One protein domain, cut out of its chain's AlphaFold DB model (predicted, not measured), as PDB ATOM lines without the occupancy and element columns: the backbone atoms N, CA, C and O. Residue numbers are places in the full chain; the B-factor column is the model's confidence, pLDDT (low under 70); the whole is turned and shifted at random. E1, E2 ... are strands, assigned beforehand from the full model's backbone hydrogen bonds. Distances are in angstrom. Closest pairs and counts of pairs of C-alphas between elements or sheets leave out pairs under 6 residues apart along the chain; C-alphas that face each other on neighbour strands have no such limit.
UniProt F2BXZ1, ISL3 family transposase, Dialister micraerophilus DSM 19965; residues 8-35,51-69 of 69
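Overview. This is residues 8 to 35 and 51 to 69 of the 69 residues of the protein "ISL3 family transposase" of Dialister micraerophilus DSM 19965 (UniProt F2BXZ1). Two small sheets lie end to end along an elongated outline: a mixed three-stranded sheet, E2 E5 E4, at one end and an antiparallel pair, E1 and E3, at the other. E2 runs on into E3 with a bend and so joins the two sheets, while the link from E1 to E2 returns alongside this path. The printed part has 47 residues with no named helix and five named strands, E1 to E5 in chain order; the class is all strand, though under half of the residues are in named elements. It is compact, with a radius of gyration of the C-alphas of 10.7 A, and spans 33 by 19 by 17 A.

Arrangement. E5, residues 65 to 68, is the inner strand of the larger sheet. Edge strand E2, residues 25 to 27, is parallel to it at 30 degrees, with N 26 and O 66 2.8 A apart, within hydrogen-bond range. On the other side of E5, edge strand E4, residues 56 to 62, is antiparallel at 138 degrees and forms a hairpin with it; N 57 and O 67 are 3.0 A apart. Residues 20 to 21 pair antiparallel with residues 26 to 27 of E2. E2 runs on at 46 degrees into E3, residues 30 to 32, across 2 residues. E1, residues 13 to 15, is antiparallel to E3 at 149 degrees, with N 14 and O 31 2.8 A apart. E1 is apart from E4 and E5.

Along the chain. E4 measures 13.1 A and E5 9.6 A from first to last C-alpha; E3, E1 and E2 measure 6.9, 6.8 and 6.5 A. E1 begins at C-alpha 13 (-36.009, -2.715, -21.814), and E5 ends at C-alpha 68 (-34.590, -1.567, -8.829).

Size, cuts and confidence. The C-alphas of Glu 23 and Pro 35, the two farthest apart, are 33.5 A apart. Residues 36 to 50 are not printed, and C-alphas 35 and 51 are 12.3 A apart across the cut. Of the links that are printed whole, none is long. Mean pLDDT of the printed part is 80.3; residues 54 to 61 are under 70.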
ATOM      1  N   LEU A   8     -41.145   3.184 -16.508       74.88
ATOM      2  CA  LEU A   8     -39.693   3.255 -16.664       74.88
ATOM      3  C   LEU A   8     -39.279   4.124 -17.859       74.88
ATOM      4  O   LEU A   8     -38.176   4.657 -17.848       74.88
ATOM      5  N   PHE A   9     -40.143   4.282 -18.872       73.56
ATOM      6  CA  PHE A   9     -39.826   4.972 -20.133       73.56
ATOM      7  C   PHE A   9     -38.482   4.532 -20.760       73.56
ATOM      8  O   PHE A   9     -37.789   5.330 -21.386       73.56
ATOM      9  N   LEU A  10     -38.108   3.256 -20.598       78.06
ATOM     10  CA  LEU A  10     -36.884   2.676 -21.154       78.06
ATOM     11  C   LEU A  10     -37.234   1.904 -22.437       78.06
ATOM     12  O   LEU A  10     -37.756   0.797 -22.339       78.06
ATOM     13  N   PRO A  11     -36.978   2.451 -23.642       78.25
ATOM     14  CA  PRO A  11     -37.412   1.829 -24.899       78.25
ATOM     15  C   PRO A  11     -36.713   0.494 -25.187       78.25
ATOM     16  O   PRO A  11     -37.284  -0.371 -25.846       78.25
ATOM     17  N   ASP A  12     -35.503   0.308 -24.659       80.12
ATOM     18  CA  ASP A  12     -34.675  -0.873 -24.921       80.12
ATOM     19  C   ASP A  12     -34.916  -2.013 -23.920       80.12
ATOM     20  O   ASP A  12     -34.311  -3.084 -24.025       80.12
ATOM     21  N   ILE A  13     -35.791  -1.801 -22.932       83.25
ATOM     22  CA  ILE A  13     -36.009  -2.715 -21.814       83.25
ATOM     23  C   ILE A  13     -37.514  -2.909 -21.603       83.25
ATOM     24  O   ILE A  13     -38.265  -1.956 -21.434       83.25
ATOM     25  N   LYS A  14     -37.965  -4.165 -21.568       86.50
ATOM     26  CA  LYS A  14     -39.361  -4.533 -21.299       86.50
ATOM     27  C   LYS A  14     -39.502  -5.111 -19.894       86.50
ATOM     28  O   LYS A  14     -38.685  -5.917 -19.450       86.50
ATOM     29  N   THR A  15     -40.575  -4.751 -19.203       87.25
ATOM     30  CA  THR A  15     -40.963  -5.396 -17.946       87.25
ATOM     31  C   THR A  15     -41.550  -6.780 -18.230       87.25
ATOM     32  O   THR A  15     -42.454  -6.905 -19.056       87.25
ATOM     33  N   ILE A  16     -41.043  -7.818 -17.558       88.00
ATOM     34  CA  ILE A  16     -41.477  -9.213 -17.767       88.00
ATOM     35  C   ILE A  16     -42.438  -9.722 -16.688       88.00
ATOM     36  O   ILE A  16     -43.161 -10.687 -16.922       88.00
ATOM     37  N   GLU A  17     -42.479  -9.070 -15.526       87.75
ATOM     38  CA  GLU A  17     -43.392  -9.390 -14.423       87.75
ATOM     39  C   GLU A  17     -43.964  -8.103 -13.817       87.75
ATOM     40  O   GLU A  17     -43.298  -7.068 -13.862       87.75
ATOM     41  N   PRO A  18     -45.170  -8.133 -13.218       85.56
ATOM     42  CA  PRO A  18     -45.678  -6.992 -12.465       85.56
ATOM     43  C   PRO A  18     -44.652  -6.545 -11.412       85.56
ATOM     44  O   PRO A  18     -44.051  -7.403 -10.758       85.56
ATOM     45  N   PRO A  19     -44.434  -5.233 -11.226       86.06
ATOM     46  CA  PRO A  19     -43.449  -4.777 -10.265       86.06
ATOM     47  C   PRO A  19     -43.848  -5.144  -8.845       86.06
ATOM     48  O   PRO A  19     -45.022  -5.113  -8.467       86.06
ATOM     49  N   GLN A  20     -42.830  -5.468  -8.063       87.69
ATOM     50  CA  GLN A  20     -42.956  -5.785  -6.652       87.69
ATOM     51  C   GLN A  20     -42.676  -4.518  -5.849       87.69
ATOM     52  O   GLN A  20     -41.656  -3.865  -6.051       87.69
ATOM     53  N   GLU A  21     -43.581  -4.154  -4.949       88.94
ATOM     54  CA  GLU A  21     -43.525  -2.893  -4.209       88.94
ATOM     55  C   GLU A  21     -43.569  -3.167  -2.702       88.94
ATOM     56  O   GLU A  21     -44.392  -3.951  -2.228       88.94
ATOM     57  N   ASN A  22     -42.687  -2.512  -1.948       88.06
ATOM     58  CA  ASN A  22     -42.726  -2.457  -0.485       88.06
ATOM     59  C   ASN A  22     -42.758  -0.983  -0.026       88.06
ATOM     60  O   ASN A  22     -42.999  -0.090  -0.837       88.06
ATOM     61  N   GLU A  23     -42.577  -0.695   1.265       87.19
ATOM     62  CA  GLU A  23     -42.650   0.680   1.789       87.19
ATOM     63  C   GLU A  23     -41.600   1.631   1.188       87.19
ATOM     64  O   GLU A  23     -41.909   2.796   0.942       87.19
ATOM     65  N   THR A  24     -40.390   1.143   0.905       86.69
ATOM     66  CA  THR A  24     -39.235   1.965   0.503       86.69
ATOM     67  C   THR A  24     -38.781   1.753  -0.938       86.69
ATOM     68  O   THR A  24     -38.084   2.604  -1.491       86.69
ATOM     69  N   ASP A  25     -39.157   0.631  -1.546       85.38
ATOM     70  CA  ASP A  25     -38.604   0.129  -2.800       85.38
ATOM     71  C   ASP A  25     -39.695  -0.337  -3.767       85.38
ATOM     72  O   ASP A  25     -40.738  -0.869  -3.373       85.38
ATOM     73  N   MET A  26     -39.406  -0.179  -5.055       87.31
ATOM     74  CA  MET A  26     -40.175  -0.722  -6.167       87.31
ATOM     75  C   MET A  26     -39.220  -1.458  -7.112       87.31
ATOM     76  O   MET A  26     -38.288  -0.868  -7.651       87.31
ATOM     77  N   MET A  27     -39.432  -2.755  -7.304       87.12
ATOM     78  CA  MET A  27     -38.588  -3.624  -8.122       87.12
ATOM     79  C   MET A  27     -39.321  -4.005  -9.404       87.12
ATOM     80  O   MET A  27     -40.409  -4.583  -9.349       87.12
ATOM     81  N   PHE A  28     -38.717  -3.729 -10.555       87.38
ATOM     82  CA  PHE A  28     -39.224  -4.148 -11.856       87.38
ATOM     83  C   PHE A  28     -38.342  -5.260 -12.381       87.38
ATOM     84  O   PHE A  28     -37.176  -5.043 -12.667       87.38
ATOM     85  N   LYS A  29     -38.906  -6.446 -12.586       87.25
ATOM     86  CA  LYS A  29     -38.169  -7.484 -13.295       87.25
ATOM     87  C   LYS A  29     -38.211  -7.179 -14.783       87.25
ATOM     88  O   LYS A  29     -39.297  -7.122 -15.374       87.25
ATOM     89  N   VAL A  30     -37.045  -6.991 -15.384       86.44
ATOM     90  CA  VAL A  30     -36.939  -6.559 -16.776       86.44
ATOM     91  C   VAL A  30     -36.054  -7.465 -17.628       86.44
ATOM     92  O   VAL A  30     -35.203  -8.200 -17.132       86.44
ATOM     93  N   GLU A  31     -36.264  -7.405 -18.939       86.31
ATOM     94  CA  GLU A  31     -35.414  -8.028 -19.950       86.31
ATOM     95  C   GLU A  31     -35.139  -7.011 -21.065       86.31
ATOM     96  O   GLU A  31     -35.996  -6.186 -21.383       86.31
ATOM     97  N   ALA A  32     -33.958  -7.064 -21.683       84.00
ATOM     98  CA  ALA A  32     -33.687  -6.272 -22.879       84.00
ATOM     99  C   ALA A  32     -34.631  -6.687 -24.025       84.00
ATOM    100  O   ALA A  32     -34.902  -7.875 -24.219       84.00
ATOM    101  N   VAL A  33     -35.127  -5.717 -24.797       85.38
ATOM    102  CA  VAL A  33     -35.988  -5.978 -25.968       85.38
ATOM    103  C   VAL A  33     -35.223  -6.760 -27.041       85.38
ATOM    104  O   VAL A  33     -35.792  -7.624 -27.708       85.38
ATOM    105  N   GLY A  34     -33.919  -6.513 -27.153       82.44
ATOM    106  CA  GLY A  34     -33.006  -7.255 -28.011       82.44
ATOM    107  C   GLY A  34     -31.571  -7.200 -27.487       82.44
ATOM    108  O   GLY A  34     -31.267  -6.420 -26.581       82.44
ATOM    109  N   PRO A  35     -30.674  -8.044 -28.018       78.94
ATOM    110  CA  PRO A  35     -29.257  -7.913 -27.729       78.94
ATOM    111  C   PRO A  35     -28.731  -6.591 -28.313       78.94
ATOM    112  O   PRO A  35     -29.114  -6.231 -29.428       78.94
ATOM    113  N   SER A  51     -24.610 -13.607 -18.445       74.50
ATOM    114  CA  SER A  51     -25.763 -14.055 -17.621       74.50
ATOM    115  C   SER A  51     -26.845 -12.982 -17.351       74.50
ATOM    116  O   SER A  51     -26.993 -12.034 -18.114       74.50
ATOM    117  N   SER A  52     -27.694 -13.166 -16.336       74.19
ATOM    118  CA  SER A  52     -28.555 -12.100 -15.804       74.19
ATOM    119  C   SER A  52     -27.820 -11.340 -14.695       74.19
ATOM    120  O   SER A  52     -26.920 -11.887 -14.050       74.19
ATOM    121  N   ARG A  53     -28.192 -10.076 -14.476       77.88
ATOM    122  CA  ARG A  53     -27.644  -9.213 -13.424       77.88
ATOM    123  C   ARG A  53     -28.782  -8.405 -12.805       77.88
ATOM    124  O   ARG A  53     -29.599  -7.880 -13.544       77.88
ATOM    125  N   ASN A  54     -28.773  -8.271 -11.481       69.69
ATOM    126  CA  ASN A  54     -29.671  -7.371 -10.753       69.69
ATOM    127  C   ASN A  54     -28.973  -6.013 -10.570       69.69
ATOM    128  O   ASN A  54     -27.793  -5.990 -10.182       69.69
ATOM    129  N   GLN A  55     -29.655  -4.896 -10.835       69.62
ATOM    130  CA  GLN A  55     -29.090  -3.549 -10.684       69.62
ATOM    131  C   GLN A  55     -30.070  -2.601  -9.979       69.62
ATOM    132  O   GLN A  55     -31.207  -2.414 -10.389       69.62
ATOM    133  N   LEU A  56     -29.603  -1.941  -8.919       66.19
ATOM    134  CA  LEU A  56     -30.364  -0.886  -8.249       66.19
ATOM    135  C   LEU A  56     -30.120   0.452  -8.959       66.19
ATOM    136  O   LEU A  56     -28.960   0.833  -9.132       66.19
ATOM    137  N   ILE A  57     -31.184   1.168  -9.336       68.31
ATOM    138  CA  ILE A  57     -31.092   2.475 -10.000       68.31
ATOM    139  C   ILE A  57     -31.705   3.545  -9.096       68.31
ATOM    140  O   ILE A  57     -32.916   3.667  -8.943       68.31
ATOM    141  N   MET A  58     -30.842   4.353  -8.489       58.44
ATOM    142  CA  MET A  58     -31.257   5.332  -7.479       58.44
ATOM    143  C   MET A  58     -31.917   6.588  -8.075       58.44
ATOM    144  O   MET A  58     -32.644   7.279  -7.365       58.44
ATOM    145  N   ASP A  59     -31.712   6.854  -9.367       65.19
ATOM    146  CA  ASP A  59     -32.100   8.115 -10.019       65.19
ATOM    147  C   ASP A  59     -33.521   8.108 -10.613       65.19
ATOM    148  O   ASP A  59     -33.969   9.110 -11.167       65.19
ATOM    149  N   LEU A  60     -34.263   7.003 -10.468       65.94
ATOM    150  CA  LEU A  60     -35.668   6.881 -10.874       65.94
ATOM    151  C   LEU A  60     -36.585   6.832  -9.637       65.94
ATOM    152  O   LEU A  60     -37.150   5.780  -9.357       65.94
ATOM    153  N   PRO A  61     -36.773   7.910  -8.852       65.06
ATOM    154  CA  PRO A  61     -37.740   7.872  -7.761       65.06
ATOM    155  C   PRO A  61     -39.173   7.841  -8.317       65.06
ATOM    156  O   PRO A  61     -39.796   8.875  -8.563       65.06
ATOM    157  N   ILE A  62     -39.732   6.642  -8.494       77.00
ATOM    158  CA  ILE A  62     -41.148   6.451  -8.817       77.00
ATOM    159  C   ILE A  62     -41.919   6.456  -7.497       77.00
ATOM    160  O   ILE A  62     -41.686   5.624  -6.625       77.00
ATOM    161  N   ARG A  63     -42.844   7.411  -7.335       77.44
ATOM    162  CA  ARG A  63     -43.682   7.550  -6.123       77.44
ATOM    163  C   ARG A  63     -42.875   7.660  -4.816       77.44
ATOM    164  O   ARG A  63     -43.300   7.135  -3.793       77.44
ATOM    165  N   LEU A  64     -41.733   8.354  -4.849       80.50
ATOM    166  CA  LEU A  64     -40.820   8.533  -3.704       80.50
ATOM    167  C   LEU A  64     -40.187   7.228  -3.177       80.50
ATOM    168  O   LEU A  64     -39.699   7.200  -2.049       80.50
ATOM    169  N   LYS A  65     -40.163   6.161  -3.985       82.31
ATOM    170  CA  LYS A  65     -39.501   4.889  -3.661       82.31
ATOM    171  C   LYS A  65     -38.229   4.717  -4.479       82.31
ATOM    172  O   LYS A  65     -38.135   5.231  -5.593       82.31
ATOM    173  N   ARG A  66     -37.256   3.980  -3.939       84.06
ATOM    174  CA  ARG A  66     -36.063   3.567  -4.696       84.06
ATOM    175  C   ARG A  66     -36.481   2.539  -5.740       84.06
ATOM    176  O   ARG A  66     -37.266   1.644  -5.430       84.06
ATOM    177  N   VAL A  67     -35.960   2.650  -6.957       83.50
ATOM    178  CA  VAL A  67     -36.330   1.747  -8.051       83.50
ATOM    179  C   VAL A  67     -35.195   0.775  -8.359       83.50
ATOM    180  O   VAL A  67     -34.042   1.159  -8.532       83.50
ATOM    181  N   GLY A  68     -35.509  -0.516  -8.395       83.94
ATOM    182  CA  GLY A  68     -34.590  -1.567  -8.829       83.94
ATOM    183  C   GLY A  68     -35.046  -2.197 -10.140       83.94
ATOM    184  O   GLY A  68     -36.254  -2.311 -10.364       83.94
ATOM    185  N   LEU A  69     -34.078  -2.596 -10.972       84.56
ATOM    186  CA  LEU A  69     -34.266  -3.349 -12.215       84.56
ATOM    187  C   LEU A  69     -33.569  -4.724 -12.153       84.56
ATOM    188  O   LEU A  69     -32.442  -4.813 -11.599       84.56
TER     189      LEU A  69